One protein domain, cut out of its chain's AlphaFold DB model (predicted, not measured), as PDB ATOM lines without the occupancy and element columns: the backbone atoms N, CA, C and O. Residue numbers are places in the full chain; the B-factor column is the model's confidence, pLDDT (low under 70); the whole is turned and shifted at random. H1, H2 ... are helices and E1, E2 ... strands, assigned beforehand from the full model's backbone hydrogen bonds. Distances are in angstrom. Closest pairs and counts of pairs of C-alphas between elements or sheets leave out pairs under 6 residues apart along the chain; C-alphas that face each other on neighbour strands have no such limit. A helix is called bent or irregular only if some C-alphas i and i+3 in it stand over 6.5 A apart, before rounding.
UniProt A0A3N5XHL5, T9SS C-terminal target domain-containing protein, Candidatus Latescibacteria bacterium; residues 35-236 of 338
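What this domain is: This is residues 35 to 236 of the 338 residues of the protein "T9SS C-terminal target domain-containing protein" of Candidatus Latescibacteria bacterium (UniProt A0A3N5XHL5). A twisted sheet of seven strands runs through the middle, with H2 and H3 over one face and H6 over the other, where H7 runs beside H6. The short strand pair E6 E9 packs between H7 and E11, and the hairpin E7 E8 packs on H1 through E8. The printed part has 202 residues with seven named helices and eleven named strands, in the order E1 H1 H2 E2 H3 E3 H4 E4 H5 H6 E5 H7 E6 E7 E8 E9 E10 E11. The large sheet is mixed, in the order E3 E2 E4 E5 E1 E11 E10; the class is mixed, helices and strands. The whole is compact, with a radius of gyration of the C-alphas of 15.0 A and spans of 40 by 35 by 34 A.

Where its parts are: Across the sheet stand E3, residues 98 to 102; E2, 73 to 77; E4, 117 to 120; E5, 144 to 148; E1, 35 to 38, beginning at C-alpha 35 (175.011, 151.306, 161.467); E11, 228 to 235, 20.7 A long, ending at C-alpha 235 (180.163, 151.311, 157.267); and E10, 219 to 225, 18.1 A. The longer helices are H2, 55 to 66, 16.0 A; H3, 86 to 94, 12.1 A; H6, 128 to 140, 16.3 A, irregular, with C-alphas 130 and 133 7.9 A apart; and H7, 157 to 171, 20.6 A. H1 is 41 to 44, H4 109 to 112, H5 122 to 125. E6 is 173 to 175, E9 209 to 211, E8 200 to 206, and E7, 180 to 187, bends by 91 degrees at residue 184.

How they stand to each other: E3, E2, E4, E5 and E1 are parallel neighbours in turn, with N 76 and O 100 at 2.8 A, N 119 and O 75 at 2.8 A, N 118 and O 144 at 2.8 A, and N 36 and O 145 at 2.9 A, within hydrogen-bond range. E11 is antiparallel to E1, N 35 and O 234 at 2.8 A, and forms a hairpin with E10, N 222 and O 231 at 2.8 A. E2 H3 E3 and E4 H5 H6 E5 are strand-helix-strand units, parallel neighbours with helices between; E1 H1 H2 E2 and E3 H4 E4 are split ones, with other strands between; these crossovers are right-handed. H2 is over E4 and E5 at a height of 9.8 A, and H3, on the same face, over E3 at 8.9 A. They touch at the closest C-alphas of Gly 56 and Ala 91, 5.2 A, at a steep tilt of 48 degrees. H6, on the opposite face, has a height of 10.5 A and touches H7 at C-alphas 132 and 167, the closest, 5.9 A, at a shallow tilt of 27 degrees. H7, H1, H5 and, only just with 5 pairs of C-alphas within 10 A, H4 graze the sheet. E6 and E9 are antiparallel, N 210 and O 174 at 2.8 A; the hairpin E7 and E8 has N 205 and O 182 at 2.7 A. Every O i to N i+4 pair is within range in H2 and H3, 7 of 9 in H6 and 8 of 11 in H7; H1, H4 and H5 are too short for one.

The domain as a whole: The C-alphas farthest apart, of Thr 110 and Gly 226, are 40.2 A apart. The printed part has no cut, and the long link is E7 to E8, residues 188 to 199. Mean pLDDT of the printed part is 89.7; residues 104 to 106, 122 to 127, 129 and 153 to 154 are under 70.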
ATOM      1  N   ILE A  35     176.440 151.197 161.187       98.44
ATOM      2  CA  ILE A  35     175.011 151.306 161.467       98.44
ATOM      3  C   ILE A  35     174.283 150.238 160.664       98.44
ATOM      4  O   ILE A  35     174.579 150.037 159.492       98.44
ATOM      5  N   VAL A  36     173.311 149.579 161.288       98.62
ATOM      6  CA  VAL A  36     172.292 148.783 160.598       98.62
ATOM      7  C   VAL A  36     170.938 149.421 160.869       98.62
ATOM      8  O   VAL A  36     170.586 149.690 162.020       98.62
ATOM      9  N   VAL A  37     170.175 149.654 159.806       98.06
ATOM     10  CA  VAL A  37     168.810 150.172 159.868       98.06
ATOM     11  C   VAL A  37     167.870 149.117 159.310       98.06
ATOM     12  O   VAL A  37     168.001 148.719 158.153       98.06
ATOM     13  N   SER A  38     166.918 148.675 160.126       96.06
ATOM     14  CA  SER A  38     165.827 147.811 159.668       96.06
ATOM     15  C   SER A  38     164.557 148.610 159.383       96.06
ATOM     16  O   SER A  38     164.278 149.630 160.012       96.06
ATOM     17  N   PHE A  39     163.759 148.105 158.451       95.00
ATOM     18  CA  PHE A  39     162.435 148.602 158.089       95.00
ATOM     19  C   PHE A  39     161.471 148.770 159.273       95.00
ATOM     20  O   PHE A  39     160.611 149.652 159.247       95.00
ATOM     21  N   ASP A  40     161.584 147.883 160.267       94.19
ATOM     22  CA  ASP A  40     160.533 147.634 161.254       94.19
ATOM     23  C   ASP A  40     161.084 147.045 162.563       94.19
ATOM     24  O   ASP A  40     162.005 146.212 162.562       94.19
ATOM     25  N   ASP A  41     160.467 147.430 163.681       90.62
ATOM     26  CA  ASP A  41     160.766 146.956 165.026       90.62
ATOM     27  C   ASP A  41     160.288 145.524 165.289       90.62
ATOM     28  O   ASP A  41     160.900 144.804 166.094       90.62
ATOM     29  N   TRP A  42     159.288 145.042 164.540       94.19
ATOM     30  CA  TRP A  42     158.834 143.656 164.645       94.19
ATOM     31  C   TRP A  42     159.850 142.631 164.152       94.19
ATOM     32  O   TRP A  42     159.760 141.470 164.574       94.19
ATOM     33  N   THR A  43     160.844 143.050 163.363       95.38
ATOM     34  CA  THR A  43     161.957 142.202 162.906       95.38
ATOM     35  C   THR A  43     162.605 141.468 164.078       95.38
ATOM     36  O   THR A  43     162.790 140.255 164.035       95.38
ATOM     37  N   LEU A  44     162.899 142.198 165.161       95.31
ATOM     38  CA  LEU A  44     163.535 141.664 166.370       95.31
ATOM     39  C   LEU A  44     162.544 141.497 167.535       95.31
ATOM     40  O   LEU A  44     162.952 141.383 168.691       95.31
ATOM     41  N   SER A  45     161.240 141.475 167.248       93.81
ATOM     42  CA  SER A  45     160.216 141.183 168.254       93.81
ATOM     43  C   SER A  45     160.147 139.701 168.597       93.81
ATOM     44  O   SER A  45     160.468 138.841 167.780       93.81
ATOM     45  N   ALA A  46     159.587 139.371 169.762       94.12
ATOM     46  CA  ALA A  46     159.279 137.991 170.137       94.12
ATOM     47  C   ALA A  46     158.443 137.252 169.070       94.12
ATOM     48  O   ALA A  46     158.573 136.037 168.932       94.12
ATOM     49  N   THR A  47     157.609 137.969 168.303       94.44
ATOM     50  CA  THR A  47     156.858 137.401 167.170       94.44
ATOM     51  C   THR A  47     157.750 137.157 165.961       94.44
ATOM     52  O   THR A  47     157.614 136.119 165.316       94.44
ATOM     53  N   GLY A  48     158.670 138.079 165.672       96.19
ATOM     54  CA  GLY A  48     159.627 137.951 164.580       96.19
ATOM     55  C   GLY A  48     160.522 136.725 164.719       96.19
ATOM     56  O   GLY A  48     160.884 136.130 163.717       96.19
ATOM     57  N   PHE A  49     160.800 136.268 165.943       97.19
ATOM     58  CA  PHE A  49     161.549 135.029 166.200       97.19
ATOM     59  C   PHE A  49     160.745 133.732 165.988       97.19
ATOM     60  O   PHE A  49     161.293 132.640 166.149       97.19
ATOM     61  N   ASN A  50     159.455 133.803 165.647       95.94
ATOM     62  CA  ASN A  50     158.684 132.600 165.348       95.94
ATOM     63  C   ASN A  50     159.055 132.044 163.961       95.94
ATOM     64  O   ASN A  50     159.105 132.815 162.997       95.94
ATOM     65  N   PRO A  51     159.217 130.714 163.813       95.25
ATOM     66  CA  PRO A  51     159.412 130.091 162.508       95.25
ATOM     67  C   PRO A  51     158.298 130.472 161.514       95.25
ATOM     68  O   PRO A  51     157.135 130.577 161.918       95.25
ATOM     69  N   PRO A  52     158.615 130.632 160.216       95.81
ATOM     70  CA  PRO A  52     159.883 130.287 159.563       95.81
ATOM     71  C   PRO A  52     160.926 131.421 159.541       95.81
ATOM     72  O   PRO A  52     161.879 131.328 158.782       95.81
ATOM     73  N   ASN A  53     160.735 132.497 160.305       97.81
ATOM     74  CA  ASN A  53     161.625 133.659 160.271       97.81
ATOM     75  C   ASN A  53     162.950 133.401 160.999       97.81
ATOM     76  O   ASN A  53     163.016 132.600 161.935       97.81
ATOM     77  N   GLU A  54     163.981 134.150 160.616       97.25
ATOM     78  CA  GLU A  54     165.364 133.915 161.036       97.25
ATOM     79  C   GLU A  54     166.067 135.159 161.621       97.25
ATOM     80  O   GLU A  54     167.260 135.364 161.379       97.25
ATOM     81  N   PRO A  55     165.414 135.994 162.458       97.25
ATOM     82  CA  PRO A  55     166.080 137.169 163.026       97.25
ATOM     83  C   PRO A  55     167.242 136.807 163.959       97.25
ATOM     84  O   PRO A  55     168.105 137.639 164.213       97.25
ATOM     85  N   GLY A  56     167.306 135.567 164.455       97.75
ATOM     86  CA  GLY A  56     168.465 135.076 165.199       97.75
ATOM     87  C   GLY A  56     169.740 135.053 164.353       97.75
ATOM     88  O   GLY A  56     170.786 135.452 164.852       97.75
ATOM     89  N   VAL A  57     169.644 134.659 163.077       97.94
ATOM     90  CA  VAL A  57     170.787 134.671 162.149       97.94
ATOM     91  C   VAL A  57     171.188 136.114 161.844       97.94
ATOM     92  O   VAL A  57     172.362 136.451 161.949       97.94
ATOM     93  N   LEU A  58     170.211 136.999 161.604       98.12
ATOM     94  CA  LEU A  58     170.454 138.439 161.445       98.12
ATOM     95  C   LEU A  58     171.190 139.037 162.655       98.12
ATOM     96  O   LEU A  58     172.158 139.775 162.481       98.12
ATOM     97  N   VAL A  59     170.749 138.730 163.878       98.00
ATOM     98  CA  VAL A  59     171.381 139.223 165.113       98.00
ATOM     99  C   VAL A  59     172.817 138.723 165.229       98.00
ATOM    100  O   VAL A  59     173.704 139.512 165.539       98.00
ATOM    101  N   GLN A  60     173.060 137.442 164.955       97.88
ATOM    102  CA  GLN A  60     174.400 136.856 165.015       97.88
ATOM    103  C   GLN A  60     175.335 137.486 163.980       97.88
ATOM    104  O   GLN A  60     176.439 137.894 164.327       97.88
ATOM    105  N   ASN A  61     174.866 137.642 162.743       98.19
ATOM    106  CA  ASN A  61     175.622 138.284 161.674       98.19
ATOM    107  C   ASN A  61     175.901 139.759 161.980       98.19
ATOM    108  O   ASN A  61     177.018 140.226 161.789       98.19
ATOM    109  N   THR A  62     174.905 140.492 162.484       98.19
ATOM    110  CA  THR A  62     175.058 141.900 162.879       98.19
ATOM    111  C   THR A  62     176.070 142.040 164.010       98.19
ATOM    112  O   THR A  62     176.931 142.910 163.953       98.19
ATOM    113  N   ALA A  63     176.004 141.176 165.027       96.88
ATOM    114  CA  ALA A  63     176.932 141.196 166.152       96.88
ATOM    115  C   ALA A  63     178.365 140.851 165.723       96.88
ATOM    116  O   ALA A  63     179.297 141.548 166.120       96.88
ATOM    117  N   ALA A  64     178.538 139.833 164.873       93.25
ATOM    118  CA  ALA A  64     179.833 139.477 164.301       93.25
ATOM    119  C   ALA A  64     180.392 140.611 163.436       93.25
ATOM    120  O   ALA A  64     181.557 140.973 163.573       93.25
ATOM    121  N   TRP A  65     179.547 141.234 162.609       95.75
ATOM    122  CA  TRP A  65     179.942 142.375 161.796       95.75
ATOM    123  C   TRP A  65     180.329 143.571 162.667       95.75
ATOM    124  O   TRP A  65     181.392 144.131 162.466       95.75
ATOM    125  N   PHE A  66     179.559 143.935 163.690       95.50
ATOM    126  CA  PHE A  66     179.920 145.025 164.608       95.50
ATOM    127  C   PHE A  66     181.202 144.748 165.400       95.50
ATOM    128  O   PHE A  66     182.007 145.653 165.598       95.50
ATOM    129  N   ALA A  67     181.413 143.506 165.831       86.25
ATOM    130  CA  ALA A  67     182.575 143.122 166.625       86.25
ATOM    131  C   ALA A  67     183.785 142.672 165.786       86.25
ATOM    132  O   ALA A  67     184.760 142.194 166.366       86.25
ATOM    133  N   GLU A  68     183.733 142.778 164.455       85.94
ATOM    134  CA  GLU A  68     184.795 142.320 163.542       85.94
ATOM    135  C   GLU A  68     185.220 140.866 163.802       85.94
ATOM    136  O   GLU A  68     186.398 140.553 163.972       85.94
ATOM    137  N   ASP A  69     184.229 139.978 163.908       75.62
ATOM    138  CA  ASP A  69     184.366 138.551 164.233       75.62
ATOM    139  C   ASP A  69     185.002 138.251 165.611       75.62
ATOM    140  O   ASP A  69     185.315 137.099 165.935       75.62
ATOM    141  N   SER A  70     185.169 139.268 166.461       81.94
ATOM    142  CA  SER A  70     185.562 139.117 167.863       81.94
ATOM    143  C   SER A  70     184.347 138.986 168.790       81.94
ATOM    144  O   SER A  70     183.199 139.167 168.392       81.94
ATOM    145  N   ILE A  71     184.574 138.657 170.064       83.81
ATOM    146  CA  ILE A  71     183.498 138.584 171.060       83.81
ATOM    147  C   ILE A  71     183.205 139.989 171.599       83.81
ATOM    148  O   ILE A  71     183.887 140.453 172.508       83.81
ATOM    149  N   GLY A  72     182.181 140.638 171.042       87.94
ATOM    150  CA  GLY A  72     181.699 141.947 171.497       87.94
ATOM    151  C   GLY A  72     180.728 141.951 172.690       87.94
ATOM    152  O   GLY A  72     180.109 140.938 173.047       87.94
ATOM    153  N   SER A  73     180.577 143.142 173.267       91.88
ATOM    154  CA  SER A  73     179.631 143.532 174.310       91.88
ATOM    155  C   SER A  73     178.577 144.489 173.764       91.88
ATOM    156  O   SER A  73     178.901 145.511 173.168       91.88
ATOM    157  N   PHE A  74     177.304 144.193 174.008       96.25
ATOM    158  CA  PHE A  74     176.185 144.923 173.434       96.25
ATOM    159  C   PHE A  74     175.191 145.371 174.499       96.25
ATOM    160  O   PHE A  74     174.992 144.703 175.519       96.25
ATOM    161  N   ILE A  75     174.516 146.483 174.228       93.62
ATOM    162  CA  ILE A  75     173.375 146.950 175.013       93.62
ATOM    163  C   ILE A  75     172.168 147.180 174.113       93.62
ATOM    164  O   ILE A  75     172.284 147.698 173.007       93.62
ATOM    165  N   GLY A  76     170.994 146.806 174.608       92.75
ATOM    166  CA  GLY A  76     169.717 147.074 173.977       92.75
ATOM    167  C   GLY A  76     168.830 147.943 174.830       92.75
ATOM    168  O   GLY A  76     168.481 147.573 175.953       92.75
ATOM    169  N   TYR A  77     168.402 149.059 174.263       88.88
ATOM    170  CA  TYR A  77     167.417 149.925 174.867       88.88
ATOM    171  C   TYR A  77     166.039 149.601 174.289       88.88
ATOM    172  O   TYR A  77     165.744 149.906 173.139       88.88
ATOM    173  N   GLY A  78     165.167 148.961 175.064       84.50
ATOM    174  CA  GLY A  78     163.848 148.573 174.570       84.50
ATOM    175  C   GLY A  78     163.094 147.634 175.499       84.50
ATOM    176  O   GLY A  78     163.644 147.079 176.447       84.50
ATOM    177  N   GLY A  79     161.795 147.478 175.239       82.44
ATOM    178  CA  GLY A  79     160.923 146.634 176.054       82.44
ATOM    179  C   GLY A  79     161.112 145.138 175.794       82.44
ATOM    180  O   GLY A  79     161.600 144.725 174.743       82.44
ATOM    181  N   ALA A  80     160.628 144.317 176.731       80.38
ATOM    182  CA  ALA A  80     160.719 142.852 176.695       80.38
ATOM    183  C   ALA A  80     160.094 142.179 175.455       80.38
ATOM    184  O   ALA A  80     160.374 141.013 175.199       80.38
ATOM    185  N   PHE A  81     159.238 142.877 174.705       82.19
ATOM    186  CA  PHE A  81     158.658 142.355 173.466       82.19
ATOM    187  C   PHE A  81     159.570 142.536 172.242       82.19
ATOM    188  O   PHE A  81     159.486 141.729 171.325       82.19
ATOM    189  N   HIS A  82     160.447 143.544 172.248       87.06
ATOM    190  CA  HIS A  82     161.365 143.874 171.153       87.06
ATOM    191  C   HIS A  82     162.801 143.532 171.562       87.06
ATOM    192  O   HIS A  82     163.122 142.380 171.835       87.06
ATOM    193  N   LEU A  83     163.644 144.549 171.737       88.88
ATOM    194  CA  LEU A  83     165.054 144.421 172.109       88.88
ATOM    195  C   LEU A  83     165.306 143.809 173.502       88.88
ATOM    196  O   LEU A  83     166.455 143.589 173.877       88.88
ATOM    197  N   GLY A  84     164.262 143.520 174.282       84.81
ATOM    198  CA  GLY A  84     164.344 142.757 175.528       84.81
ATOM    199  C   GLY A  84     163.825 141.314 175.439       84.81
ATOM    200  O   GLY A  84     163.729 140.668 176.487       84.81
ATOM    201  N   ALA A  85     163.454 140.827 174.248       88.81
ATOM    202  CA  ALA A  85     162.927 139.479 174.040       88.81
ATOM    203  C   ALA A  85     163.979 138.405 174.351       88.81
ATOM    204  O   ALA A  85     165.145 138.530 173.979       88.81
ATOM    205  N   GLN A  86     163.564 137.318 175.010       93.12
ATOM    206  CA  GLN A  86     164.491 136.264 175.442       93.12
ATOM    207  C   GLN A  86     165.220 135.614 174.258       93.12
ATOM    208  O   GLN A  86     166.405 135.330 174.358       93.12
ATOM    209  N   GLN A  87     164.542 135.450 173.123       95.69
ATOM    210  CA  GLN A  87     165.114 134.860 171.915       95.69
ATOM    211  C   GLN A  87     166.268 135.694 171.341       95.69
ATOM    212  O   GLN A  87     167.230 135.133 170.824       95.69
ATOM    213  N   LEU A  88     166.205 137.023 171.478       95.62
ATOM    214  CA  LEU A  88     167.299 137.910 171.090       95.62
ATOM    215  C   LEU A  88     168.498 137.733 172.029       95.62
ATOM    216  O   LEU A  88     169.624 137.586 171.560       95.62
ATOM    217  N   LEU A  89     168.260 137.668 173.344       94.62
ATOM    218  CA  LEU A  89     169.311 137.382 174.331       94.62
ATOM    219  C   LEU A  89     169.976 136.022 174.056       94.62
ATOM    220  O   LEU A  89     171.201 135.910 174.112       94.62
ATOM    221  N   ASP A  90     169.177 135.007 173.725       95.88
ATOM    222  CA  ASP A  90     169.659 133.669 173.385       95.88
ATOM    223  C   ASP A  90     170.488 133.681 172.088       95.88
ATOM    224  O   ASP A  90     171.498 132.983 172.011       95.88
ATOM    225  N   ALA A  91     170.120 134.499 171.093       97.19
ATOM    226  CA  ALA A  91     170.868 134.640 169.843       97.19
ATOM    227  C   ALA A  91     172.271 135.234 170.063       97.19
ATOM    228  O   ALA A  91     173.244 134.671 169.555       97.19
ATOM    229  N   PHE A  92     172.395 136.297 170.871       97.19
ATOM    230  CA  PHE A  92     173.699 136.847 171.272       97.19
ATOM    231  C   PHE A  92     174.531 135.824 172.050       97.19
ATOM    232  O   PHE A  92     175.702 135.609 171.737       97.19
ATOM    233  N   ALA A  93     173.916 135.145 173.026       93.94
ATOM    234  CA  ALA A  93     174.596 134.137 173.832       93.94
ATOM    235  C   ALA A  93     175.085 132.947 172.987       93.94
ATOM    236  O   ALA A  93     176.181 132.438 173.221       93.94
ATOM    237  N   ALA A  94     174.307 132.521 171.987       93.31
ATOM    238  CA  ALA A  94     174.682 131.450 171.067       93.31
ATOM    239  C   ALA A  94     175.899 131.808 170.197       93.31
ATOM    240  O   ALA A  94     176.694 130.922 169.889       93.31
ATOM    241  N   ALA A  95     176.078 133.088 169.855       91.69
ATOM    242  CA  ALA A  95     177.275 133.599 169.179       91.69
ATOM    243  C   ALA A  95     178.421 133.972 170.145       91.69
ATOM    244  O   ALA A  95     179.502 134.356 169.711       91.69
ATOM    245  N   GLY A  96     178.224 133.812 171.458       88.06
ATOM    246  CA  GLY A  96     179.246 134.050 172.481       88.06
ATOM    247  C   GLY A  96     179.376 135.502 172.946       88.06
ATOM    248  O   GLY A  96     180.222 135.785 173.791       88.06
ATOM    249  N   HIS A  97     178.531 136.403 172.450       93.38
ATOM    250  CA  HIS A  97     178.514 137.818 172.809       93.38
ATOM    251  C   HIS A  97     177.776 138.079 174.127       93.38
ATOM    252  O   HIS A  97     176.870 137.332 174.511       93.38
ATOM    253  N   SER A  98     178.108 139.180 174.808       91.31
ATOM    254  CA  SER A  98     177.305 139.662 175.939       91.31
ATOM    255  C   SER A  98     176.269 140.680 175.483       91.31
ATOM    256  O   SER A  98     176.592 141.582 174.722       91.31
ATOM    257  N   TYR A  99     175.045 140.579 176.002       96.00
ATOM    258  CA  TYR A  99     173.979 141.542 175.738       96.00
ATOM    259  C   TYR A  99     173.300 141.973 177.038       96.00
ATOM    260  O   TYR A  99     172.815 141.140 177.811       96.00
ATOM    261  N   VAL A 100     173.251 143.280 177.277       91.75
ATOM    262  CA  VAL A 100     172.555 143.888 178.414       91.75
ATOM    263  C   VAL A 100     171.280 144.549 177.912       91.75
ATOM    264  O   VAL A 100     171.311 145.355 176.994       91.75
ATOM    265  N   ARG A 101     170.142 144.256 178.540       89.69
ATOM    266  CA  ARG A 101     168.901 144.999 178.283       89.69
ATOM    267  C   ARG A 101     168.772 146.171 179.250       89.69
ATOM    268  O   ARG A 101     168.996 146.000 180.450       89.69
ATOM    269  N   SER A 102     168.323 147.316 178.753       85.75
ATOM    270  CA  SER A 102     167.950 148.463 179.572       85.75
ATOM    271  C   SER A 102     166.621 149.063 179.120       85.75
ATOM    272  O   SER A 102     166.380 149.287 177.939       85.75
ATOM    273  N   GLU A 103     165.747 149.359 180.080       76.50
ATOM    274  CA  GLU A 103     164.532 150.157 179.849       76.50
ATOM    275  C   GLU A 103     164.714 151.629 180.249       76.50
ATOM    276  O   GLU A 103     163.841 152.453 179.965       76.50
ATOM    277  N   SER A 104     165.829 151.940 180.919       68.31
ATOM    278  CA  SER A 104     166.232 153.282 181.336       68.31
ATOM    279  C   SER A 104     167.330 153.776 180.406       68.31
ATOM    280  O   SER A 104     168.333 153.089 180.198       68.31
ATOM    281  N   VAL A 105     167.120 154.951 179.831       65.94
ATOM    282  CA  VAL A 105     167.929 155.475 178.738       65.94
ATOM    283  C   VAL A 105     168.562 156.779 179.185       65.94
ATOM    284  O   VAL A 105     167.863 157.702 179.589       65.94
ATOM    285  N   THR A 106     169.884 156.841 179.107       68.50
ATOM    286  CA  THR A 106     170.650 158.080 179.285       68.50
ATOM    287  C   THR A 106     171.288 158.516 177.967       68.50
ATOM    288  O   THR A 106     171.373 159.711 177.726       68.50
ATOM    289  N   LEU A 107     171.651 157.568 177.080       76.88
ATOM    290  CA  LEU A 107     172.346 157.817 175.799       76.88
ATOM    291  C   LEU A 107     173.560 158.750 175.946       76.88
ATOM    292  O   LEU A 107     173.895 159.507 175.040       76.88
ATOM    293  N   GLU A 108     174.239 158.680 177.087       83.75
ATOM    294  CA  GLU A 108     175.439 159.461 177.352       83.75
ATOM    295  C   GLU A 108     176.646 158.786 176.705       83.75
ATOM    296  O   GLU A 108     176.844 157.579 176.853       83.75
ATOM    297  N   LEU A 109     177.497 159.560 176.026       81.94
ATOM    298  CA  LEU A 109     178.640 159.016 175.279       81.94
ATOM    299  C   LEU A 109     179.522 158.103 176.142       81.94
ATOM    300  O   LEU A 109     179.952 157.052 175.680       81.94
ATOM    301  N   THR A 110     179.763 158.486 177.398       81.12
ATOM    302  CA  THR A 110     180.595 157.710 178.326       81.12
ATOM    303  C   THR A 110     180.012 156.345 178.664       81.12
ATOM    304  O   THR A 110     180.774 155.445 178.980       81.12
ATOM    305  N   GLU A 111     178.687 156.192 178.624       84.62
ATOM    306  CA  GLU A 111     178.030 154.899 178.843       84.62
ATOM    307  C   GLU A 111     178.007 154.073 177.557       84.62
ATOM    308  O   GLU A 111     178.244 152.871 177.594       84.62
ATOM    309  N   LEU A 112     177.748 154.710 176.408       87.25
ATOM    310  CA  LEU A 112     177.732 154.022 175.115       87.25
ATOM    311  C   LEU A 112     179.097 153.395 174.802       87.25
ATOM    312  O   LEU A 112     179.158 152.279 174.299       87.25
ATOM    313  N   GLN A 113     180.186 154.078 175.168       86.62
ATOM    314  CA  GLN A 113     181.565 153.617 174.972       86.62
ATOM    315  C   GLN A 113     181.946 152.352 175.760       86.62
ATOM    316  O   GLN A 113     182.995 151.777 175.477       86.62
ATOM    317  N   ASP A 114     181.121 151.896 176.709       86.12
ATOM    318  CA  ASP A 114     181.325 150.611 177.392       86.12
ATOM    319  C   ASP A 114     180.876 149.403 176.539       86.12
ATOM    320  O   ASP A 114     181.077 148.249 176.936       86.12
ATOM    321  N   TYR A 115     180.258 149.649 175.378       92.25
ATOM    322  CA  TYR A 115     179.700 148.629 174.496       92.25
ATOM    323  C   TYR A 115     180.253 148.765 173.074       92.25
ATOM    324  O   TYR A 115     180.411 149.868 172.551       92.25
ATOM    325  N   ASP A 116     180.481 147.630 172.419       91.25
ATOM    326  CA  ASP A 116     180.869 147.539 171.010       91.25
ATOM    327  C   ASP A 116     179.676 147.801 170.082       91.25
ATOM    328  O   ASP A 116     179.856 148.250 168.953       91.25
ATOM    329  N   GLY A 117     178.444 147.572 170.552       95.88
ATOM    330  CA  GLY A 117     177.251 147.950 169.804       95.88
ATOM    331  C   GLY A 117     176.018 148.246 170.656       95.88
ATOM    332  O   GLY A 117     175.800 147.669 171.723       95.88
ATOM    333  N   VAL A 118     175.181 149.144 170.146       95.25
ATOM    334  CA  VAL A 118     173.984 149.660 170.810       95.25
ATOM    335  C   VAL A 118     172.764 149.429 169.922       95.25
ATOM    336  O   VAL A 118     172.702 149.904 168.792       95.25
ATOM    337  N   PHE A 119     171.766 148.730 170.448       95.00
ATOM    338  CA  PHE A 119     170.477 148.504 169.798       95.00
ATOM    339  C   PHE A 119     169.464 149.477 170.398       95.00
ATOM    340  O   PHE A 119     169.254 149.487 171.614       95.00
ATOM    341  N   ILE A 120     168.837 150.310 169.574       90.38
ATOM    342  CA  ILE A 120     167.932 151.370 170.033       90.38
ATOM    343  C   ILE A 120     166.522 151.071 169.562       90.38
ATOM    344  O   ILE A 120     166.286 150.909 168.368       90.38
ATOM    345  N   GLY A 121     165.591 151.018 170.514       81.69
ATOM    346  CA  GLY A 121     164.187 150.789 170.230       81.69
ATOM    347  C   GLY A 121     163.274 151.999 170.349       81.69
ATOM    348  O   GLY A 121     163.703 153.089 170.717       81.69
ATOM    349  N   ALA A 122     161.981 151.772 170.101       67.88
ATOM    350  CA  ALA A 122     160.951 152.810 170.007       67.88
ATOM    351  C   ALA A 122     160.864 153.721 171.249       67.88
ATOM    352  O   ALA A 122     160.903 154.942 171.150       67.88
ATOM    353  N   LYS A 123     160.812 153.136 172.455       62.06
ATOM    354  CA  LYS A 123     160.720 153.908 173.709       62.06
ATOM    355  C   LYS A 123     161.926 154.851 173.935       62.06
ATOM    356  O   LYS A 123     161.701 156.010 174.269       62.06
ATOM    357  N   PRO A 124     163.174 154.391 173.738       58.06
ATOM    358  CA  PRO A 124     164.375 155.233 173.734       58.06
ATOM    359  C   PRO A 124     164.489 156.227 172.584       58.06
ATOM    360  O   PRO A 124     165.193 157.223 172.752       58.06
ATOM    361  N   MET A 125     163.825 156.001 171.436       60.28
ATOM    362  CA  MET A 125     163.773 157.032 170.393       60.28
ATOM    363  C   MET A 125     163.257 158.337 170.991       60.28
ATOM    364  O   MET A 125     163.803 159.373 170.632       60.28
ATOM    365  N   GLY A 126     162.340 158.249 171.975       57.94
ATOM    366  CA  GLY A 126     161.892 159.257 172.959       57.94
ATOM    367  C   GLY A 126     162.927 160.285 173.436       57.94
ATOM    368  O   GLY A 126     162.650 161.482 173.535       57.94
ATOM    369  N   ASP A 127     164.130 159.803 173.726       66.94
ATOM    370  CA  ASP A 127     165.200 160.582 174.343       66.94
ATOM    371  C   ASP A 127     166.308 160.937 173.334       66.94
ATOM    372  O   ASP A 127     167.216 161.708 173.661       66.94
ATOM    373  N   LEU A 128     166.232 160.421 172.094       70.94
ATOM    374  CA  LEU A 128     167.205 160.711 171.037       70.94
ATOM    375  C   LEU A 128     167.372 162.208 170.774       70.94
ATOM    376  O   LEU A 128     168.526 162.615 170.737       70.94
ATOM    377  N   PRO A 129     166.330 163.060 170.641       68.38
ATOM    378  CA  PRO A 129     166.518 164.477 170.308       68.38
ATOM    379  C   PRO A 129     167.502 165.223 171.221       68.38
ATOM    380  O   PRO A 129     168.231 166.099 170.757       68.38
ATOM    381  N   GLY A 130     167.551 164.868 172.510       71.38
ATOM    382  CA  GLY A 130     168.498 165.443 173.471       71.38
ATOM    383  C   GLY A 130     169.912 164.857 173.389       71.38
ATOM    384  O   GLY A 130     170.861 165.498 173.833       71.38
ATOM    385  N   ASN A 131     170.057 163.676 172.788       76.50
ATOM    386  CA  ASN A 131     171.253 162.837 172.851       76.50
ATOM    387  C   ASN A 131     171.811 162.426 171.475       76.50
ATOM    388  O   ASN A 131     172.802 161.700 171.412       76.50
ATOM    389  N   VAL A 132     171.248 162.924 170.364       82.56
ATOM    390  CA  VAL A 132     171.716 162.641 168.991       82.56
ATOM    391  C   VAL A 132     173.223 162.868 168.871       82.56
ATOM    392  O   VAL A 132     173.937 162.058 168.289       82.56
ATOM    393  N   GLY A 133     173.730 163.952 169.472       82.69
ATOM    394  CA  GLY A 133     175.156 164.279 169.476       82.69
ATOM    395  C   GLY A 133     176.026 163.199 170.119       82.69
ATOM    396  O   GLY A 133     177.094 162.891 169.597       82.69
ATOM    397  N   ALA A 134     175.578 162.601 171.223       85.44
ATOM    398  CA  ALA A 134     176.302 161.522 171.886       85.44
ATOM    399  C   ALA A 134     176.312 160.250 171.029       85.44
ATOM    400  O   ALA A 134     177.371 159.649 170.861       85.44
ATOM    401  N   LEU A 135     175.179 159.899 170.413       88.56
ATOM    402  CA  LEU A 135     175.083 158.734 169.534       88.56
ATOM    403  C   LEU A 135     175.927 158.891 168.259       88.56
ATOM    404  O   LEU A 135     176.653 157.975 167.881       88.56
ATOM    405  N   MET A 136     175.913 160.075 167.636       88.44
ATOM    406  CA  MET A 136     176.794 160.378 166.502       88.44
ATOM    407  C   MET A 136     178.267 160.318 166.903       88.44
ATOM    408  O   MET A 136     179.079 159.778 166.162       88.44
ATOM    409  N   ASN A 137     178.633 160.853 168.073       83.19
ATOM    410  CA  ASN A 137     180.010 160.785 168.571       83.19
ATOM    411  C   ASN A 137     180.446 159.349 168.880       83.19
ATOM    412  O   ASN A 137     181.616 159.025 168.689       83.19
ATOM    413  N   TYR A 138     179.520 158.511 169.343       90.00
ATOM    414  CA  TYR A 138     179.752 157.094 169.574       90.00
ATOM    415  C   TYR A 138     180.041 156.364 168.258       90.00
ATOM    416  O   TYR A 138     181.109 155.765 168.144       90.00
ATOM    417  N   VAL A 139     179.183 156.513 167.235       92.62
ATOM    418  CA  VAL A 139     179.421 155.901 165.912       92.62
ATOM    419  C   VAL A 139     180.687 156.430 165.273       92.62
ATOM    420  O   VAL A 139     181.562 155.664 164.891       92.62
ATOM    421  N   ASN A 140     180.858 157.749 165.241       85.56
ATOM    422  CA  ASN A 140     182.078 158.343 164.717       85.56
ATOM    423  C   ASN A 140     183.327 157.868 165.475       85.56
ATOM    424  O   ASN A 140     184.425 157.970 164.948       85.56
ATOM    425  N   GLY A 141     183.179 157.377 166.699       79.12
ATOM    426  CA  GLY A 141     184.239 156.779 167.489       79.12
ATOM    427  C   GLY A 141     184.582 155.319 167.177       79.12
ATOM    428  O   GLY A 141     185.509 154.791 167.778       79.12
ATOM    429  N   GLY A 142     183.844 154.650 166.298       86.56
ATOM    430  CA  GLY A 142     183.966 153.202 166.096       86.56
ATOM    431  C   GLY A 142     182.915 152.382 166.844       86.56
ATOM    432  O   GLY A 142     182.927 151.161 166.766       86.56
ATOM    433  N   GLY A 143     181.999 153.032 167.567       92.62
ATOM    434  CA  GLY A 143     180.833 152.368 168.141       92.62
ATOM    435  C   GLY A 143     179.828 151.959 167.066       92.62
ATOM    436  O   GLY A 143     179.733 152.604 166.025       92.62
ATOM    437  N   ASN A 144     179.045 150.914 167.316       97.69
ATOM    438  CA  ASN A 144     178.111 150.398 166.317       97.69
ATOM    439  C   ASN A 144     176.654 150.539 166.755       97.69
ATOM    440  O   ASN A 144     176.337 150.392 167.933       97.69
ATOM    441  N   VAL A 145     175.742 150.822 165.828       97.25
ATOM    442  CA  VAL A 145     174.338 151.104 166.160       97.25
ATOM    443  C   VAL A 145     173.384 150.280 165.308       97.25
ATOM    444  O   VAL A 145     173.444 150.304 164.087       97.25
ATOM    445  N   TYR A 146     172.444 149.596 165.954       97.81
ATOM    446  CA  TYR A 146     171.274 149.027 165.294       97.81
ATOM    447  C   TYR A 146     170.040 149.856 165.647       97.81
ATOM    448  O   TYR A 146     169.725 150.055 166.825       97.81
ATOM    449  N   VAL A 147     169.325 150.312 164.627       95.06
ATOM    450  CA  VAL A 147     168.069 151.064 164.737       95.06
ATOM    451  C   VAL A 147     167.038 150.495 163.770       95.06
ATOM    452  O   VAL A 147     167.346 149.684 162.896       95.06
ATOM    453  N   TYR A 148     165.796 150.928 163.920       92.94
ATOM    454  CA  TYR A 148     164.714 150.531 163.041       92.94
ATOM    455  C   TYR A 148     163.708 151.657 162.849       92.94
ATOM    456  O   TYR A 148     163.560 152.527 163.706       92.94
ATOM    457  N   GLY A 149     163.038 151.628 161.702       89.44
ATOM    458  CA  GLY A 149     161.881 152.457 161.412       89.44
ATOM    459  C   GLY A 149     160.566 151.810 161.857       89.44
ATOM    460  O   GLY A 149     160.552 150.899 162.682       89.44
ATOM    461  N   GLY A 150     159.452 152.284 161.294       82.56
ATOM    462  CA  GLY A 150     158.138 151.650 161.468       82.56
ATOM    463  C   GLY A 150     157.407 151.933 162.779       82.56
ATOM    464  O   GLY A 150     156.310 151.417 162.980       82.56
ATOM    465  N   THR A 151     157.963 152.766 163.656       79.00
ATOM    466  CA  THR A 151     157.380 153.058 164.970       79.00
ATOM    467  C   THR A 151     156.463 154.285 164.928       79.00
ATOM    468  O   THR A 151     156.717 155.242 164.200       79.00
ATOM    469  N   ASP A 152     155.389 154.282 165.718       71.69
ATOM    470  CA  ASP A 152     154.485 155.426 165.926       71.69
ATOM    471  C   ASP A 152     154.534 155.955 167.375       71.69
ATOM    472  O   ASP A 152     153.560 156.506 167.901       71.69
ATOM    473  N   TYR A 153     155.683 155.791 168.037       65.75
ATOM    474  CA  TYR A 153     155.855 156.003 169.472       65.75
ATOM    475  C   TYR A 153     155.632 157.459 169.903       65.75
ATOM    476  O   TYR A 153     155.071 157.698 170.976       65.75
ATOM    477  N   TYR A 154     156.018 158.437 169.079       56.78
ATOM    478  CA  TYR A 154     155.821 159.863 169.353       56.78
ATOM    479  C   TYR A 154     154.450 160.407 168.959       56.78
ATOM    480  O   TYR A 154     154.180 161.589 169.161       56.78
ATOM    481  N   GLY A 155     153.560 159.547 168.469       70.88
ATOM    482  CA  GLY A 155     152.209 159.917 168.056       70.88
ATOM    483  C   GLY A 155     152.003 159.880 166.547       70.88
ATOM    484  O   GLY A 155     150.851 159.818 166.110       70.88
ATOM    485  N   SER A 156     153.079 159.856 165.749       84.62
ATOM    486  CA  SER A 156     153.015 159.609 164.309       84.62
ATOM    487  C   SER A 156     154.333 159.095 163.724       84.62
ATOM    488  O   SER A 156     155.418 159.422 164.193       84.62
ATOM    489  N   ILE A 157     154.226 158.364 162.615       86.94
ATOM    490  CA  ILE A 157     155.366 157.838 161.845       86.94
ATOM    491  C   ILE A 157     156.311 158.953 161.382       86.94
ATOM    492  O   ILE A 157     157.526 158.787 161.376       86.94
ATOM    493  N   ALA A 158     155.761 160.114 161.024       87.44
ATOM    494  CA  ALA A 158     156.553 161.251 160.575       87.44
ATOM    495  C   ALA A 158     157.396 161.867 161.704       87.44
ATOM    496  O   ALA A 158     158.508 162.324 161.449       87.44
ATOM    497  N   GLU A 159     156.884 161.888 162.937       86.19
ATOM    498  CA  GLU A 159     157.623 162.389 164.101       86.19
ATOM    499  C   GLU A 159     158.750 161.429 164.489       86.19
ATOM    500  O   GLU A 159     159.885 161.875 164.664       86.19
ATOM    501  N   ASP A 160     158.473 160.124 164.526       85.38
ATOM    502  CA  ASP A 160     159.474 159.079 164.773       85.38
ATOM    503  C   ASP A 160     160.590 159.116 163.719       85.38
ATOM    504  O   ASP A 160     161.776 159.179 164.068       85.38
ATOM    505  N   ALA A 161     160.219 159.171 162.434       88.81
ATOM    506  CA  ALA A 161     161.163 159.303 161.329       88.81
ATOM    507  C   ALA A 161     161.991 160.589 161.449       88.81
ATOM    508  O   ALA A 161     163.202 160.551 161.268       88.81
ATOM    509  N   ALA A 162     161.388 161.724 161.823       87.31
ATOM    510  CA  ALA A 162     162.119 162.979 161.979       87.31
ATOM    511  C   ALA A 162     163.208 162.904 163.062       87.31
ATOM    512  O   ALA A 162     164.309 163.424 162.843       87.31
ATOM    513  N   VAL A 163     162.953 162.257 164.210       85.50
ATOM    514  CA  VAL A 163     164.014 162.112 165.223       85.50
ATOM    515  C   VAL A 163     165.069 161.107 164.782       85.50
ATOM    516  O   VAL A 163     166.258 161.379 164.951       85.50
ATOM    517  N   LEU A 164     164.680 159.989 164.169       89.25
ATOM    518  CA  LEU A 164     165.641 159.001 163.685       89.25
ATOM    519  C   LEU A 164     166.531 159.576 162.570       89.25
ATOM    520  O   LEU A 164     167.750 159.418 162.605       89.25
ATOM    521  N   ASN A 165     165.954 160.344 161.647       91.69
ATOM    522  CA  ASN A 165     166.667 160.990 160.543       91.69
ATOM    523  C   ASN A 165     167.594 162.114 161.015       91.69
ATOM    524  O   ASN A 165     168.571 162.420 160.336       91.69
ATOM    525  N   SER A 166     167.356 162.693 162.198       88.44
ATOM    526  CA  SER A 166     168.310 163.631 162.805       88.44
ATOM    527  C   SER A 166     169.650 162.972 163.168       88.44
ATOM    528  O   SER A 166     170.663 163.665 163.266       88.44
ATOM    529  N   PHE A 167     169.654 161.644 163.332       91.75
ATOM    530  CA  PHE A 167     170.842 160.809 163.482       91.75
ATOM    531  C   PHE A 167     171.289 160.226 162.132       91.75
ATOM    532  O   PHE A 167     172.420 160.473 161.719       91.75
ATOM    533  N   LEU A 168     170.405 159.505 161.430       94.81
ATOM    534  CA  LEU A 168     170.738 158.773 160.198       94.81
ATOM    535  C   LEU A 168     171.221 159.672 159.057       94.81
ATOM    536  O   LEU A 168     172.131 159.287 158.323       94.81
ATOM    537  N   GLY A 169     170.693 160.895 158.948       91.81
ATOM    538  CA  GLY A 169     171.077 161.823 157.885       91.81
ATOM    539  C   GLY A 169     172.555 162.228 157.927       91.81
ATOM    540  O   GLY A 169     173.115 162.606 156.902       91.81
ATOM    541  N   SER A 170     173.219 162.110 159.086       88.31
ATOM    542  CA  SER A 170     174.669 162.334 159.220       88.31
ATOM    543  C   SER A 170     175.520 161.207 158.621       88.31
ATOM    544  O   SER A 170     176.730 161.382 158.478       88.31
ATOM    545  N   PHE A 171     174.891 160.082 158.278       93.75
ATOM    546  CA  PHE A 171     175.499 158.853 157.767       93.75
ATOM    547  C   PHE A 171     174.908 158.437 156.412       93.75
ATOM    548  O   PHE A 171     174.936 157.263 156.061       93.75
ATOM    549  N   GLY A 172     174.321 159.389 155.675       94.44
ATOM    550  CA  GLY A 172     173.814 159.146 154.323       94.44
ATOM    551  C   GLY A 172     172.539 158.304 154.255       94.44
ATOM    552  O   GLY A 172     172.186 157.838 153.178       94.44
ATOM    553  N   LEU A 173     171.817 158.117 155.364       97.62
ATOM    554  CA  LEU A 173     170.613 157.281 155.413       97.62
ATOM    555  C   LEU A 173     169.374 158.075 155.839       97.62
ATOM    556  O   LEU A 173     169.458 159.037 156.606       97.62
ATOM    557  N   GLU A 174     168.201 157.641 155.382       95.50
ATOM    558  CA  GLU A 174     166.910 158.227 155.758       95.50
ATOM    559  C   GLU A 174     165.813 157.164 155.876       95.50
ATOM    560  O   GLU A 174     165.643 156.344 154.979       95.50
ATOM    561  N   CYS A 175     165.016 157.217 156.945       95.19
ATOM    562  CA  CYS A 175     163.741 156.511 157.042       95.19
ATOM    563  C   CYS A 175     162.598 157.389 156.515       95.19
ATOM    564  O   CYS A 175     162.472 158.561 156.878       95.19
ATOM    565  N   ALA A 176     161.721 156.814 155.696       94.19
ATOM    566  CA  ALA A 176     160.548 157.500 155.173       94.19
ATOM    567  C   ALA A 176     159.586 157.934 156.293       94.19
ATOM    568  O   ALA A 176     159.425 157.257 157.305       94.19
ATOM    569  N   SER A 177     158.883 159.046 156.074       92.31
ATOM    570  CA  SER A 177     157.884 159.591 157.004       92.31
ATOM    571  C   SER A 177     156.479 158.996 156.834       92.31
ATOM    572  O   SER A 177     155.543 159.412 157.521       92.31
ATOM    573  N   GLU A 178     156.322 158.018 155.938       90.44
ATOM    574  CA  GLU A 178     155.062 157.329 155.664       90.44
ATOM    575  C   GLU A 178     155.166 155.833 155.978       90.44
ATOM    576  O   GLU A 178     156.138 155.167 155.618       90.44
ATOM    577  N   MET A 179     154.118 155.305 156.616       91.75
ATOM    578  CA  MET A 179     153.983 153.876 156.885       91.75
ATOM    579  C   MET A 179     153.717 153.119 155.589       91.75
ATOM    580  O   MET A 179     152.772 153.418 154.855       91.75
ATOM    581  N   ILE A 180     154.469 152.051 155.380       93.12
ATOM    582  CA  ILE A 180     154.198 151.049 154.366       93.12
ATOM    583  C   ILE A 180     153.559 149.835 155.042       93.12
ATOM    584  O   ILE A 180     154.101 149.248 155.976       93.12
ATOM    585  N   VAL A 181     152.375 149.457 154.557       91.75
ATOM    586  CA  VAL A 181     151.585 148.353 155.116       91.75
ATOM    587  C   VAL A 181     152.041 147.029 154.509       91.75
ATOM    588  O   VAL A 181     151.493 146.575 153.502       91.75
ATOM    589  N   TYR A 182     153.033 146.403 155.136       90.44
ATOM    590  CA  TYR A 182     153.482 145.039 154.849       90.44
ATOM    591  C   TYR A 182     153.357 144.184 156.097       90.44
ATOM    592  O   TYR A 182     153.832 144.571 157.151       90.44
ATOM    593  N   ARG A 183     152.727 143.012 155.995       92.19
ATOM    594  CA  ARG A 183     152.554 142.130 157.150       92.19
ATOM    595  C   ARG A 183     152.909 140.696 156.817       92.19
ATOM    596  O   ARG A 183     152.365 140.131 155.867       92.19
ATOM    597  N   GLY A 184     153.740 140.100 157.660       94.88
ATOM    598  CA  GLY A 184     154.180 138.718 157.542       94.88
ATOM    599  C   GLY A 184     155.660 138.601 157.212       94.88
ATOM    600  O   GLY A 184     156.429 139.550 157.343       94.88
ATOM    601  N   SER A 185     156.047 137.394 156.811       96.94
ATOM    602  CA  SER A 185     157.416 137.083 156.420       96.94
ATOM    603  C   SER A 185     157.707 137.573 155.002       96.94
ATOM    604  O   SER A 185     156.882 137.368 154.107       96.94
ATOM    605  N   TYR A 186     158.881 138.156 154.784       95.00
ATOM    606  CA  TYR A 186     159.380 138.542 153.467       95.00
ATOM    607  C   TYR A 186     160.754 137.916 153.197       95.00
ATOM    608  O   TYR A 186     161.522 137.724 154.141       95.00
ATOM    609  N   PRO A 187     161.045 137.553 151.932       95.06
ATOM    610  CA  PRO A 187     162.314 136.952 151.556       95.06
ATOM    611  C   PRO A 187     163.427 137.991 151.479       95.06
ATOM    612  O   PRO A 187     163.170 139.147 151.139       95.06
ATOM    613  N   LEU A 188     164.652 137.542 151.729       95.19
ATOM    614  CA  LEU A 188     165.868 138.316 151.521       95.19
ATOM    615  C   LEU A 188     166.778 137.600 150.521       95.19
ATOM    616  O   LEU A 188     166.668 136.392 150.304       95.19
ATOM    617  N   SER A 189     167.647 138.361 149.864       90.31
ATOM    618  CA  SER A 189     168.536 137.856 148.813       90.31
ATOM    619  C   SER A 189     169.933 138.477 148.819       90.31
ATOM    620  O   SER A 189     170.807 138.016 148.079       90.31
ATOM    621  N   SER A 190     170.161 139.497 149.647       93.75
ATOM    622  CA  SER A 190     171.449 140.158 149.807       93.75
ATOM    623  C   SER A 190     172.556 139.187 150.219       93.75
ATOM    624  O   SER A 190     172.390 138.336 151.093       93.75
ATOM    625  N   THR A 191     173.731 139.354 149.616       92.31
ATOM    626  CA  THR A 191     174.941 138.593 149.957       92.31
ATOM    627  C   THR A 191     175.825 139.310 150.975       92.31
ATOM    628  O   THR A 191     176.930 138.849 151.251       92.31
ATOM    629  N   HIS A 192     175.392 140.461 151.494       96.81
ATOM    630  CA  HIS A 192     176.150 141.195 152.501       96.81
ATOM    631  C   HIS A 192     176.325 140.335 153.771       96.81
ATOM    632  O   HIS A 192     175.398 139.597 154.129       96.81
ATOM    633  N   PRO A 193     177.461 140.415 154.493       96.62
ATOM    634  CA  PRO A 193     177.694 139.613 155.697       96.62
ATOM    635  C   PRO A 193     176.567 139.686 156.734       96.62
ATOM    636  O   PRO A 193     176.186 138.661 157.288       96.62
ATOM    637  N   VAL A 194     175.955 140.862 156.921       97.75
ATOM    638  CA  VAL A 194     174.807 141.062 157.834       97.75
ATOM    639  C   VAL A 194     173.592 140.188 157.473       97.75
ATOM    640  O   VAL A 194     172.862 139.755 158.362       97.75
ATOM    641  N   LEU A 195     173.380 139.881 156.190       97.88
ATOM    642  CA  LEU A 195     172.194 139.170 155.687       97.88
ATOM    643  C   LEU A 195     172.492 137.759 155.170       97.88
ATOM    644  O   LEU A 195     171.584 137.039 154.762       97.88
ATOM    645  N   THR A 196     173.751 137.327 155.218       95.31
ATOM    646  CA  THR A 196     174.145 136.010 154.713       95.31
ATOM    647  C   THR A 196     173.438 134.896 155.487       95.31
ATOM    648  O   THR A 196     173.607 134.762 156.698       95.31
ATOM    649  N   GLY A 197     172.667 134.072 154.773       94.12
ATOM    650  CA  GLY A 197     171.915 132.959 155.362       94.12
ATOM    651  C   GLY A 197     170.658 133.372 156.131       94.12
ATOM    652  O   GLY A 197     170.150 132.560 156.896       94.12
ATOM    653  N   VAL A 198     170.189 134.611 155.959       97.44
ATOM    654  CA  VAL A 198     168.877 135.063 156.432       97.44
ATOM    655  C   VAL A 198     167.903 134.954 155.262       97.44
ATOM    656  O   VAL A 198     167.932 135.790 154.367       97.44
ATOM    657  N   ASP A 199     167.042 133.941 155.251       95.56
ATOM    658  CA  ASP A 199     166.101 133.710 154.151       95.56
ATOM    659  C   ASP A 199     164.788 134.480 154.345       95.56
ATOM    660  O   ASP A 199     164.188 134.942 153.373       95.56
ATOM    661  N   LEU A 200     164.314 134.606 155.592       97.62
ATOM    662  CA  LEU A 200     163.030 135.233 155.926       97.62
ATOM    663  C   LEU A 200     163.121 136.118 157.171       97.62
ATOM    664  O   LEU A 200     163.523 135.666 158.246       97.62
ATOM    665  N   LEU A 201     162.622 137.348 157.059       97.88
ATOM    666  CA  LEU A 201     162.361 138.231 158.197       97.88
ATOM    667  C   LEU A 201     160.876 138.569 158.289       97.88
ATOM    668  O   LEU A 201     160.148 138.509 157.301       97.88
ATOM    669  N   PHE A 202     160.428 138.923 159.489       97.12
ATOM    670  CA  PHE A 202     159.044 139.288 159.765       97.12
ATOM    671  C   PHE A 202     158.878 140.802 159.849       97.12
ATOM    672  O   PHE A 202     159.728 141.480 160.420       97.12
ATOM    673  N   THR A 203     157.746 141.303 159.360       95.25
ATOM    674  CA  THR A 203     157.315 142.690 159.557       95.25
ATOM    675  C   THR A 203     155.821 142.784 159.897       95.25
ATOM    676  O   THR A 203     155.021 141.945 159.461       95.25
ATOM    677  N   ASP A 204     155.433 143.793 160.676       93.62
ATOM    678  CA  ASP A 204     154.055 144.253 160.869       93.62
ATOM    679  C   ASP A 204     153.980 145.770 160.633       93.62
ATOM    680  O   ASP A 204     153.761 146.570 161.543       93.62
ATOM    681  N   ASN A 205     154.079 146.125 159.351       93.00
ATOM    682  CA  ASN A 205     154.269 147.455 158.774       93.00
ATOM    683  C   ASN A 205     155.699 147.975 158.951       93.00
ATOM    684  O   ASN A 205     156.517 147.352 159.598       93.00
ATOM    685  N   GLY A 206     156.031 149.100 158.333       93.56
ATOM    686  CA  GLY A 206     157.338 149.710 158.538       93.56
ATOM    687  C   GLY A 206     157.529 150.963 157.710       93.56
ATOM    688  O   GLY A 206     156.599 151.441 157.058       93.56
ATOM    689  N   THR A 207     158.742 151.495 157.716       95.06
ATOM    690  CA  THR A 207     159.113 152.667 156.913       95.06
ATOM    691  C   THR A 207     160.307 152.329 156.042       95.06
ATOM    692  O   THR A 207     161.309 151.825 156.545       95.06
ATOM    693  N   ALA A 208     160.213 152.627 154.744       96.75
ATOM    694  CA  ALA A 208     161.317 152.395 153.818       96.75
ATOM    695  C   ALA A 208     162.573 153.153 154.262       96.75
ATOM    696  O   ALA A 208     162.478 154.311 154.667       96.75
ATOM    697  N   VAL A 209     163.732 152.519 154.120       97.50
ATOM    698  CA  VAL A 209     165.035 153.160 154.304       97.50
ATOM    699  C   VAL A 209     165.616 153.508 152.936       97.50
ATOM    700  O   VAL A 209     165.497 152.725 151.993       97.50
ATOM    701  N   SER A 210     166.207 154.691 152.814       95.81
ATOM    702  CA  SER A 210     166.827 155.195 151.589       95.81
ATOM    703  C   SER A 210     168.273 155.594 151.832       95.81
ATOM    704  O   SER A 210     168.627 156.075 152.907       95.81
ATOM    705  N   ASP A 211     169.072 155.427 150.787       95.06
ATOM    706  CA  ASP A 211     170.409 155.985 150.656       95.06
ATOM    707  C   ASP A 211     170.308 157.403 150.058       95.06
ATOM    708  O   ASP A 211     169.727 157.603 148.985       95.06
ATOM    709  N   LEU A 212     170.829 158.388 150.791       91.44
ATOM    710  CA  LEU A 212     170.827 159.808 150.438       91.44
ATOM    711  C   LEU A 212     172.014 160.220 149.561       91.44
ATOM    712  O   LEU A 212     171.936 161.260 148.899       91.44
ATOM    713  N   ASP A 213     173.093 159.440 149.555       86.75
ATOM    714  CA  ASP A 213     174.271 159.662 148.721       86.75
ATOM    715  C   ASP A 213     174.789 158.334 148.145       86.75
ATOM    716  O   ASP A 213     175.803 157.814 148.608       86.75
ATOM    717  N   PRO A 214     174.150 157.802 147.081       83.38
ATOM    718  CA  PRO A 214     174.539 156.520 146.486       83.38
ATOM    719  C   PRO A 214     175.936 156.498 145.844       83.38
ATOM    720  O   PRO A 214     176.317 155.505 145.227       83.38
ATOM    721  N   ALA A 215     176.657 157.625 145.862       82.69
ATOM    722  CA  ALA A 215     178.044 157.706 145.425       82.69
ATOM    723  C   ALA A 215     179.040 157.508 146.580       82.69
ATOM    724  O   ALA A 215     180.224 157.306 146.306       82.69
ATOM    725  N   ASP A 216     178.589 157.595 147.832       85.81
ATOM    726  CA  ASP A 216     179.383 157.276 149.012       85.81
ATOM    727  C   ASP A 216     179.334 155.764 149.258       85.81
ATOM    728  O   ASP A 216     178.282 155.191 149.517       85.81
ATOM    729  N   GLU A 217     180.489 155.104 149.177       89.69
ATOM    730  CA  GLU A 217     180.605 153.656 149.400       89.69
ATOM    731  C   GLU A 217     180.354 153.261 150.867       89.69
ATOM    732  O   GLU A 217     180.238 152.077 151.176       89.69
ATOM    733  N   SER A 218     180.267 154.239 151.775       92.38
ATOM    734  CA  SER A 218     180.015 154.009 153.196       92.38
ATOM    735  C   SER A 218     178.561 153.687 153.502       92.38
ATOM    736  O   SER A 218     178.304 153.211 154.596       92.38
ATOM    737  N   ASN A 219     177.599 153.960 152.622       94.44
ATOM    738  CA  ASN A 219     176.181 153.708 152.884       94.44
ATOM    739  C   ASN A 219     175.533 152.940 151.736       94.44
ATOM    740  O   ASN A 219     175.849 153.153 150.573       94.44
ATOM    741  N   GLU A 220     174.613 152.036 152.068       95.75
ATOM    742  CA  GLU A 220     173.926 151.220 151.067       95.75
ATOM    743  C   GLU A 220     172.582 150.706 151.597       95.75
ATOM    744  O   GLU A 220     172.460 150.313 152.761       95.75
ATOM    745  N   VAL A 221     171.574 150.624 150.725       97.88
ATOM    746  CA  VAL A 221     170.381 149.795 150.963       97.88
ATOM    747  C   VAL A 221     170.658 148.366 150.493       97.88
ATOM    748  O   VAL A 221     170.656 148.090 149.292       97.88
ATOM    749  N   LEU A 222     170.852 147.455 151.447       97.31
ATOM    750  CA  LEU A 222     171.249 146.066 151.206       97.31
ATOM    751  C   LEU A 222     170.133 145.179 150.656       97.31
ATOM    752  O   LEU A 222     170.416 144.231 149.925       97.31
ATOM    753  N   GLU A 223     168.888 145.430 151.058       97.00
ATOM    754  CA  GLU A 223     167.744 144.597 150.687       97.00
ATOM    755  C   GLU A 223     166.526 145.455 150.354       97.00
ATOM    756  O   GLU A 223     166.221 146.435 151.041       97.00
ATOM    757  N   TRP A 224     165.800 145.036 149.319       94.69
ATOM    758  CA  TRP A 224     164.603 145.704 148.830       94.69
ATOM    759  C   TRP A 224     163.432 144.728 148.795       94.69
ATOM    760  O   TRP A 224     163.518 143.662 148.192       94.69
ATOM    761  N   TYR A 225     162.291 145.127 149.347       91.62
ATOM    762  CA  TYR A 225     161.065 144.337 149.294       91.62
ATOM    763  C   TYR A 225     159.871 145.219 148.939       91.62
ATOM    764  O   TYR A 225     159.670 146.291 149.501       91.62
ATOM    765  N   GLY A 226     159.087 144.799 147.941       86.62
ATOM    766  CA  GLY A 226     157.923 145.565 147.479       86.62
ATOM    767  C   GLY A 226     158.246 146.959 146.913       86.62
ATOM    768  O   GLY A 226     157.340 147.770 146.749       86.62
ATOM    769  N   GLY A 227     159.516 147.235 146.592       88.12
ATOM    770  CA  GLY A 227     159.996 148.557 146.169       88.12
ATOM    771  C   GLY A 227     160.435 149.472 147.318       88.12
ATOM    772  O   GLY A 227     160.844 150.597 147.054       88.12
ATOM    773  N   ALA A 228     160.380 149.000 148.566       93.88
ATOM    774  CA  ALA A 228     160.913 149.683 149.738       93.88
ATOM    775  C   ALA A 228     162.288 149.115 150.109       93.88
ATOM    776  O   ALA A 228     162.471 147.897 150.081       93.88
ATOM    777  N   GLY A 229     163.232 149.977 150.492       97.06
ATOM    778  CA  GLY A 229     164.453 149.536 151.160       97.06
ATOM    779  C   GLY A 229     164.107 149.029 152.554       97.06
ATOM    780  O   GLY A 229     163.472 149.753 153.324       97.06
ATOM    781  N   VAL A 230     164.460 147.779 152.856       97.06
ATOM    782  CA  VAL A 230     164.058 147.116 154.109       97.06
ATOM    783  C   VAL A 230     165.209 146.828 155.063       97.06
ATOM    784  O   VAL A 230     164.988 146.679 156.263       97.06
ATOM    785  N   VAL A 231     166.438 146.805 154.555       98.19
ATOM    786  CA  VAL A 231     167.653 146.797 155.371       98.19
ATOM    787  C   VAL A 231     168.664 147.711 154.699       98.19
ATOM    788  O   VAL A 231     168.922 147.564 153.505       98.19
ATOM    789  N   ALA A 232     169.237 148.636 155.456       98.50
ATOM    790  CA  ALA A 232     170.315 149.501 155.001       98.50
ATOM    791  C   ALA A 232     171.448 149.526 156.023       98.50
ATOM    792  O   ALA A 232     171.239 149.223 157.202       98.50
ATOM    793  N   ILE A 233     172.639 149.891 155.566       98.38
ATOM    794  CA  ILE A 233     173.823 149.996 156.408       98.38
ATOM    795  C   ILE A 233     174.581 151.289 156.173       98.38
ATOM    796  O   ILE A 233     174.485 151.897 155.108       98.38
ATOM    797  N   TYR A 234     175.345 151.666 157.193       97.62
ATOM    798  CA  TYR A 234     176.507 152.533 157.076       97.62
ATOM    799  C   TYR A 234     177.738 151.771 157.586       97.62
ATOM    800  O   TYR A 234     177.666 151.145 158.646       97.62
ATOM    801  N   ASP A 235     178.856 151.830 156.873       96.00
ATOM    802  CA  ASP A 235     180.163 151.311 157.267       96.00
ATOM    803  C   ASP A 235     181.228 152.394 157.096       96.00
ATOM    804  O   ASP A 235     181.742 152.649 156.004       96.00
ATOM    805  N   GLY A 236     181.586 153.032 158.208       89.94
ATOM    806  CA  GLY A 236     182.559 154.114 158.209       89.94
ATOM    807  C   GLY A 236     183.981 153.709 157.828       89.94
ATOM    808  O   GLY A 236     184.792 154.590 157.538       89.94
TER     809      GLY A 236